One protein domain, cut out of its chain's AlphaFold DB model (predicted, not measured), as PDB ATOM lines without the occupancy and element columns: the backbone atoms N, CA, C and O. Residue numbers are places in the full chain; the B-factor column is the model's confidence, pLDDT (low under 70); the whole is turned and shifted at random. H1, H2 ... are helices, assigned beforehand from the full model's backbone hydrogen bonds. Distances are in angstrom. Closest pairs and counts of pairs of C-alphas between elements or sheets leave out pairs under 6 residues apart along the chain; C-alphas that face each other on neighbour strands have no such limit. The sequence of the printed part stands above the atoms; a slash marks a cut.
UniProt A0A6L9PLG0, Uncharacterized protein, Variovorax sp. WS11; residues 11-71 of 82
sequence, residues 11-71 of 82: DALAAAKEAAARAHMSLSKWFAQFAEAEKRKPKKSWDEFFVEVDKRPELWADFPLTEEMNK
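AT A GLANCE: This is residues 11 to 71 of the 82 residues of an uncharacterized protein of Variovorax sp. WS11 (UniProt A0A6L9PLG0). An open arc of helices: the longest, H2, makes a corner with H1 at one end, and beyond its other end H3, H4 and H5 trail away without folding back. Residues 53 to 71 stick out free. The printed part has 61 residues with five named helices, H1 to H5 in order, and no named strand: all helix, extended, radius of gyration of the C-alphas 19.2 A, spans 48 by 31 by 19 A.

IN THESE COORDINATES: Find C-alpha 27 at (96.656, 103.939, 81.072); H2 runs 20.0 A to residue 40. Before it, H1, residues 11 to 22, runs 16.6 A. After it come H3, residues 46 to 54, 12.2 A, then H4, 57 to 60, and H5, 66 to 69, ending at (133.276, 93.124, 59.147).

HOW THE PARTS SIT: H2 touches H1 with residues 27 to 30 alone, about perpendicular at 86 degrees; the closest C-alphas, of Leu 27 and Ala 20, are 5.4 A apart. H3 is apart from H2; H4 meets H3 only through their link; H5 is apart from H4. Every O i to N i+4 pair is within hydrogen-bond range in H1, H2 and H3; H4 and H5 are too short for one.

THE WHOLE: The farthest C-alphas, of Ser 28 and Lys 71, are 50.7 A apart. The printed part has no cut. Look for pLDDT under 70 at residues 42 to 44 and 66 to 67.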
ATOM      1  N   ASP A  11      96.933 116.960  74.291       97.44
ATOM      2  CA  ASP A  11      97.827 116.284  73.350       97.44
ATOM      3  C   ASP A  11      98.694 115.220  74.045       97.44
ATOM      4  O   ASP A  11      98.798 114.081  73.575       97.44
ATOM      5  N   ALA A  12      99.241 115.542  75.216       96.00
ATOM      6  CA  ALA A  12     100.012 114.617  76.035       96.00
ATOM      7  C   ALA A  12      99.140 113.458  76.541       96.00
ATOM      8  O   ALA A  12      99.574 112.299  76.544       96.00
ATOM      9  N   LEU A  13      97.890 113.740  76.932       95.75
ATOM     10  CA  LEU A  13      96.940 112.703  77.329       95.75
ATOM     11  C   LEU A  13      96.586 111.778  76.154       95.75
ATOM     12  O   LEU A  13      96.496 110.559  76.347       95.75
ATOM     13  N   ALA A  14      96.392 112.325  74.952       97.25
ATOM     14  CA  ALA A  14      96.149 111.536  73.746       97.25
ATOM     15  C   ALA A  14      97.335 110.608  73.435       97.25
ATOM     16  O   ALA A  14      97.147 109.392  73.324       97.25
ATOM     17  N   ALA A  15      98.558 111.144  73.429       96.81
ATOM     18  CA  ALA A  15      99.774 110.365  73.198       96.81
ATOM     19  C   ALA A  15      99.952 109.232  74.229       96.81
ATOM     20  O   ALA A  15     100.313 108.105  73.876       96.81
ATOM     21  N   ALA A  16      99.650 109.493  75.506       95.38
ATOM     22  CA  ALA A  16      99.718 108.481  76.558       95.38
ATOM     23  C   ALA A  16      98.676 107.362  76.366       95.38
ATOM     24  O   ALA A  16      98.990 106.181  76.543       95.38
ATOM     25  N   LYS A  17      97.443 107.704  75.958       96.38
ATOM     26  CA  LYS A  17      96.398 106.712  75.643       96.38
ATOM     27  C   LYS A  17      96.798 105.824  74.467       96.38
ATOM     28  O   LYS A  17      96.639 104.608  74.551       96.38
ATOM     29  N   GLU A  18      97.353 106.404  73.407       97.69
ATOM     30  CA  GLU A  18      97.846 105.650  72.251       97.69
ATOM     31  C   GLU A  18      99.014 104.729  72.619       97.69
ATOM     32  O   GLU A  18      99.056 103.572  72.198       97.69
ATOM     33  N   ALA A  19      99.957 105.205  73.435       96.38
ATOM     34  CA  ALA A  19     101.067 104.389  73.921       96.38
ATOM     35  C   ALA A  19     100.581 103.203  74.772       96.38
ATOM     36  O   ALA A  19     101.037 102.075  74.570       96.38
ATOM     37  N   ALA A  20      99.618 103.432  75.669       97.31
ATOM     38  CA  ALA A  20      99.005 102.376  76.470       97.31
ATOM     39  C   ALA A  20      98.251 101.353  75.597       97.31
ATOM     40  O   ALA A  20      98.378 100.146  75.818       97.31
ATOM     41  N   ALA A  21      97.531 101.823  74.569       97.12
ATOM     42  CA  ALA A  21      96.827 100.967  73.616       97.12
ATOM     43  C   ALA A  21      97.790 100.091  72.799       97.12
ATOM     44  O   ALA A  21      97.578  98.881  72.711       97.12
ATOM     45  N   ARG A  22      98.884 100.665  72.274       97.19
ATOM     46  CA  ARG A  22      99.942  99.916  71.563       97.19
ATOM     47  C   ARG A  22     100.601  98.852  72.438       97.19
ATOM     48  O   ARG A  22     100.996  97.806  71.941       97.19
ATOM     49  N   ALA A  23     100.713  99.115  73.737       95.69
ATOM     50  CA  ALA A  23     101.273  98.180  74.705       95.69
ATOM     51  C   ALA A  23     100.222  97.219  75.305       95.69
ATOM     52  O   ALA A  23     100.546  96.453  76.214       95.69
ATOM     53  N   HIS A  24      98.974  97.257  74.817       96.88
ATOM     54  CA  HIS A  24      97.853  96.423  75.263       96.88
ATOM     55  C   HIS A  24      97.624  96.445  76.785       96.88
ATOM     56  O   HIS A  24      97.398  95.412  77.420       96.88
ATOM     57  N   MET A  25      97.683  97.629  77.398       97.12
ATOM     58  CA  MET A  25      97.490  97.794  78.841       97.12
ATOM     59  C   MET A  25      96.656  99.027  79.192       97.12
ATOM     60  O   MET A  25      96.427  99.906  78.366       97.12
ATOM     61  N   SER A  26      96.193  99.101  80.443       97.38
ATOM     62  CA  SER A  26      95.495 100.289  80.935       97.38
ATOM     63  C   SER A  26      96.446 101.482  81.060       97.38
ATOM     64  O   SER A  26      97.634 101.324  81.350       97.38
ATOM     65  N   LEU A  27      95.898 102.693  80.930       95.19
ATOM     66  CA  LEU A  27      96.656 103.939  81.072       95.19
ATOM     67  C   LEU A  27      97.357 104.044  82.438       95.19
ATOM     68  O   LEU A  27      98.516 104.438  82.515       95.19
ATOM     69  N   SER A  28      96.688 103.631  83.518       94.38
ATOM     70  CA  SER A  28      97.265 103.633  84.868       94.38
ATOM     71  C   SER A  28      98.454 102.678  85.007       94.38
ATOM     72  O   SER A  28      99.468 103.042  85.602       94.38
ATOM     73  N   LYS A  29      98.364 101.473  84.426       94.81
ATOM     74  CA  LYS A  29      99.468 100.503  84.415       94.81
ATOM     75  C   LYS A  29     100.636 101.010  83.571       94.81
ATOM     76  O   LYS A  29     101.784 100.854  83.980       94.81
ATOM     77  N   TRP A  30     100.339 101.650  82.443       96.19
ATOM     78  CA  TRP A  30     101.345 102.266  81.585       96.19
ATOM     79  C   TRP A  30     102.116 103.372  82.318       96.19
ATOM     80  O   TRP A  30     103.344 103.330  82.354       96.19
ATOM     81  N   PHE A  31     101.423 104.291  83.006       94.88
ATOM     82  CA  PHE A  31     102.078 105.327  83.817       94.88
ATOM     83  C   PHE A  31     102.917 104.748  84.963       94.88
ATOM     84  O   PHE A  31     104.005 105.252  85.240       94.88
ATOM     85  N   ALA A  32     102.452 103.680  85.617       93.50
ATOM     86  CA  ALA A  32     103.226 103.014  86.662       93.50
ATOM     87  C   ALA A  32     104.537 102.424  86.113       93.50
ATOM     88  O   ALA A  32     105.599 102.631  86.699       93.50
ATOM     89  N   GLN A  33     104.485 101.751  84.956       93.94
ATOM     90  CA  GLN A  33     105.686 101.236  84.292       93.94
ATOM     91  C   GLN A  33     106.617 102.353  83.824       93.94
ATOM     92  O   GLN A  33     107.831 102.234  83.973       93.94
ATOM     93  N   PHE A  34     106.058 103.446  83.303       92.06
ATOM     94  CA  PHE A  34     106.833 104.624  82.933       92.06
ATOM     95  C   PHE A  34     107.600 105.189  84.137       92.06
ATOM     96  O   PHE A  34     108.808 105.395  84.050       92.06
ATOM     97  N   ALA A  35     106.937 105.366  85.284       91.06
ATOM     98  CA  ALA A  35     107.576 105.868  86.501       91.06
ATOM     99  C   ALA A  35     108.666 104.919  87.033       91.06
ATOM    100  O   ALA A  35     109.723 105.369  87.485       91.06
ATOM    101  N   GLU A  36     108.448 103.602  86.960       91.44
ATOM    102  CA  GLU A  36     109.484 102.622  87.299       91.44
ATOM    103  C   GLU A  36     110.680 102.683  86.347       91.44
ATOM    104  O   GLU A  36     111.824 102.613  86.802       91.44
ATOM    105  N   ALA A  37     110.432 102.812  85.043       89.94
ATOM    106  CA  ALA A  37     111.484 102.945  84.045       89.94
ATOM    107  C   ALA A  37     112.297 104.223  84.282       89.94
ATOM    108  O   ALA A  37     113.524 104.161  84.302       89.94
ATOM    109  N   GLU A  38     111.633 105.348  84.557       87.88
ATOM    110  CA  GLU A  38     112.282 106.619  84.884       87.88
ATOM    111  C   GLU A  38     113.166 106.503  86.132       87.88
ATOM    112  O   GLU A  38     114.300 106.971  86.139       87.88
ATOM    113  N   LYS A  39     112.704 105.790  87.167       84.94
ATOM    114  CA  LYS A  39     113.511 105.505  88.365       84.94
ATOM    115  C   LYS A  39     114.759 104.670  88.054       84.94
ATOM    116  O   LYS A  39     115.770 104.816  88.741       84.94
ATOM    117  N   ARG A  40     114.673 103.756  87.083       83.19
ATOM    118  CA  ARG A  40     115.779 102.877  86.670       83.19
ATOM    119  C   ARG A  40     116.743 103.548  85.703       83.19
ATOM    120  O   ARG A  40     117.857 103.046  85.563       83.19
ATOM    121  N   LYS A  41     116.340 104.637  85.036       78.31
ATOM    122  CA  LYS A  41     117.251 105.377  84.167       78.31
ATOM    123  C   LYS A  41     118.468 105.785  84.996       78.31
ATOM    124  O   LYS A  41     118.302 106.372  86.072       78.31
ATOM    125  N   PRO A  42     119.685 105.443  84.547       67.31
ATOM    126  CA  PRO A  42     120.873 105.877  85.245       67.31
ATOM    127  C   PRO A  42     120.850 107.405  85.260       67.31
ATOM    128  O   PRO A  42     120.798 108.042  84.215       67.31
ATOM    129  N   LYS A  43     120.899 107.998  86.455       67.31
ATOM    130  CA  LYS A  43     121.111 109.448  86.619       67.31
ATOM    131  C   LYS A  43     122.498 109.894  86.142       67.31
ATOM    132  O   LYS A  43     122.824 111.070  86.254       67.31
ATOM    133  N   LYS A  44     123.318 108.944  85.691       66.06
ATOM    134  CA  LYS A  44     124.663 109.177  85.206       66.06
ATOM    135  C   LYS A  44     124.608 109.979  83.918       66.06
ATOM    136  O   LYS A  44     123.814 109.667  83.029       66.06
ATOM    137  N   SER A  45     125.446 111.006  83.830       75.88
ATOM    138  CA  SER A  45     125.645 111.708  82.568       75.88
ATOM    139  C   SER A  45     126.208 110.741  81.524       75.88
ATOM    140  O   SER A  45     126.781 109.698  81.855       75.88
ATOM    141  N   TRP A  46     126.066 111.095  80.249       74.12
ATOM    142  CA  TRP A  46     126.723 110.359  79.170       74.12
ATOM    143  C   TRP A  46     128.233 110.223  79.413       74.12
ATOM    144  O   TRP A  46     128.789 109.165  79.138       74.12
ATOM    145  N   ASP A  47     128.872 111.225  80.023       77.12
ATOM    146  CA  ASP A  47     130.295 111.168  80.380       77.12
ATOM    147  C   ASP A  47     130.588 110.037  81.375       77.12
ATOM    148  O   ASP A  47     131.507 109.246  81.184       77.12
ATOM    149  N   GLU A  48     129.776 109.908  82.425       78.56
ATOM    150  CA  GLU A  48     129.937 108.848  83.420       78.56
ATOM    151  C   GLU A  48     129.625 107.456  82.853       78.56
ATOM    152  O   GLU A  48     130.212 106.469  83.302       78.56
ATOM    153  N   PHE A  49     128.721 107.373  81.871       80.88
ATOM    154  CA  PHE A  49     128.458 106.146  81.123       80.88
ATOM    155  C   PHE A  49     129.684 105.726  80.308       80.88
ATOM    156  O   PHE A  49     130.143 104.597  80.469       80.88
ATOM    157  N   PHE A  50     130.262 106.625  79.503       82.50
ATOM    158  CA  PHE A  50     131.440 106.304  78.690       82.50
ATOM    159  C   PHE A  50     132.668 105.973  79.545       82.50
ATOM    160  O   PHE A  50     133.382 105.027  79.238       82.50
ATOM    161  N   VAL A  51     132.856 106.648  80.683       85.25
ATOM    162  CA  VAL A  51     133.927 106.306  81.639       85.25
ATOM    163  C   VAL A  51     133.736 104.915  82.259       85.25
ATOM    164  O   VAL A  51     134.714 104.255  82.614       85.25
ATOM    165  N   GLU A  52     132.499 104.459  82.465       83.06
ATOM    166  CA  GLU A  52     132.227 103.106  82.970       83.06
ATOM    167  C   GLU A  52     132.380 102.042  81.881       83.06
ATOM    168  O   GLU A  52     132.901 100.962  82.160       83.06
ATOM    169  N   VAL A  53     131.970 102.379  80.661       83.06
ATOM    170  CA  VAL A  53     132.182 101.593  79.446       83.06
ATOM    171  C   VAL A  53     133.681 101.371  79.255       83.06
ATOM    172  O   VAL A  53     134.110 100.229  79.351       83.06
ATOM    173  N   ASP A  54     134.502 102.419  79.159       83.50
ATOM    174  CA  ASP A  54     135.959 102.329  78.938       83.50
ATOM    175  C   ASP A  54     136.707 101.445  79.951       83.50
ATOM    176  O   ASP A  54     137.765 100.896  79.650       83.50
ATOM    177  N   LYS A  55     136.160 101.264  81.160       88.06
ATOM    178  CA  LYS A  55     136.734 100.379  82.188       88.06
ATOM    179  C   LYS A  55     136.514  98.891  81.921       88.06
ATOM    180  O   LYS A  55     137.064  98.086  82.668       88.06
ATOM    181  N   ARG A  56     135.701  98.534  80.924       87.06
ATOM    182  CA  ARG A  56     135.319  97.155  80.595       87.06
ATOM    183  C   ARG A  56     135.642  96.779  79.143       87.06
ATOM    184  O   ARG A  56     134.735  96.391  78.400       87.06
ATOM    185  N   PRO A  57     136.913  96.884  78.710       79.50
ATOM    186  CA  PRO A  57     137.324  96.533  77.351       79.50
ATOM    187  C   PRO A  57     137.009  95.080  76.972       79.50
ATOM    188  O   PRO A  57     136.828  94.774  75.797       79.50
ATOM    189  N   GLU A  58     136.893  94.190  77.957       84.38
ATOM    190  CA  GLU A  58     136.528  92.789  77.770       84.38
ATOM    191  C   GLU A  58     135.134  92.585  77.160       84.38
ATOM    192  O   GLU A  58     134.910  91.572  76.505       84.38
ATOM    193  N   LEU A  59     134.202  93.532  77.329       79.69
ATOM    194  CA  LEU A  59     132.839  93.415  76.792       79.69
ATOM    195  C   LEU A  59     132.771  93.552  75.265       79.69
ATOM    196  O   LEU A  59     131.762  93.195  74.662       79.69
ATOM    197  N   TRP A  60     133.831  94.069  74.650       76.75
ATOM    198  CA  TRP A  60     133.951  94.272  73.204       76.75
ATOM    199  C   TRP A  60     135.331  93.866  72.684       76.75
ATOM    200  O   TRP A  60     135.719  94.267  71.592       76.75
ATOM    201  N   ALA A  61     136.058  93.036  73.437       77.44
ATOM    202  CA  ALA A  61     137.323  92.462  72.982       77.44
ATOM    203  C   ALA A  61     137.138  91.608  71.716       77.44
ATOM    204  O   ALA A  61     137.999  91.614  70.844       77.44
ATOM    205  N   ASP A  62     135.984  90.945  71.601       76.19
ATOM    206  CA  ASP A  62     135.597  90.135  70.441       76.19
ATOM    207  C   ASP A  62     134.786  90.931  69.403       76.19
ATOM    208  O   ASP A  62     134.225  90.349  68.473       76.19
ATOM    209  N   PHE A  63     134.651  92.254  69.568       76.69
ATOM    210  CA  PHE A  63     133.955  93.065  68.575       76.69
ATOM    211  C   PHE A  63     134.819  93.115  67.307       76.69
ATOM    212  O   PHE A  63     135.953  93.596  67.376       76.69
ATOM    213  N   PRO A  64     134.324  92.612  66.162       72.19
ATOM    214  CA  PRO A  64     135.135  92.502  64.961       72.19
ATOM    215  C   PRO A  64     135.594  93.894  64.531       72.19
ATOM    216  O   PRO A  64     134.808  94.842  64.469       72.19
ATOM    217  N   LEU A  65     136.887  94.024  64.245       70.69
ATOM    218  CA  LEU A  65     137.420  95.259  63.687       70.69
ATOM    219  C   LEU A  65     136.861  95.446  62.274       70.69
ATOM    220  O   LEU A  65     136.539  94.485  61.573       70.69
ATOM    221  N   THR A  66     136.758  96.701  61.848       66.94
ATOM    222  CA  THR A  66     136.073  97.117  60.617       66.94
ATOM    223  C   THR A  66     136.520  96.341  59.370       66.94
ATOM    224  O   THR A  66     135.714  96.098  58.479       66.94
ATOM    225  N   GLU A  67     137.777  95.892  59.305       68.06
ATOM    226  CA  GLU A  67     138.276  95.078  58.187       68.06
ATOM    227  C   GLU A  67     137.696  93.656  58.150       68.06
ATOM    228  O   GLU A  67     137.400  93.148  57.070       68.06
ATOM    229  N   GLU A  68     137.474  93.020  59.306       71.00
ATOM    230  CA  GLU A  68     136.837  91.698  59.374       71.00
ATOM    231  C   GLU A  68     135.348  91.785  59.034       71.00
ATOM    232  O   GLU A  68     134.822  90.921  58.333       71.00
ATOM    233  N   MET A  69     134.684  92.863  59.467       72.38
ATOM    234  CA  MET A  69     133.276  93.124  59.147       72.38
ATOM    235  C   MET A  69     133.044  93.373  57.652       72.38
ATOM    236  O   MET A  69     131.992  93.019  57.124       72.38
ATOM    237  N   ASN A  70     134.026  93.968  56.972       75.88
ATOM    238  CA  ASN A  70     133.910  94.382  55.575       75.88
ATOM    239  C   ASN A  70     134.480  93.361  54.582       75.88
ATOM    240  O   ASN A  70     134.435  93.603  53.378       75.88
ATOM    241  N   LYS A  71     135.001  92.221  55.059       79.19
ATOM    242  CA  LYS A  71     135.682  91.223  54.221       79.19
ATOM    243  C   LYS A  71     134.825  90.712  53.059       79.19
ATOM    244  O   LYS A  71     135.349  90.488  51.972       79.19
TER     245      LYS A  71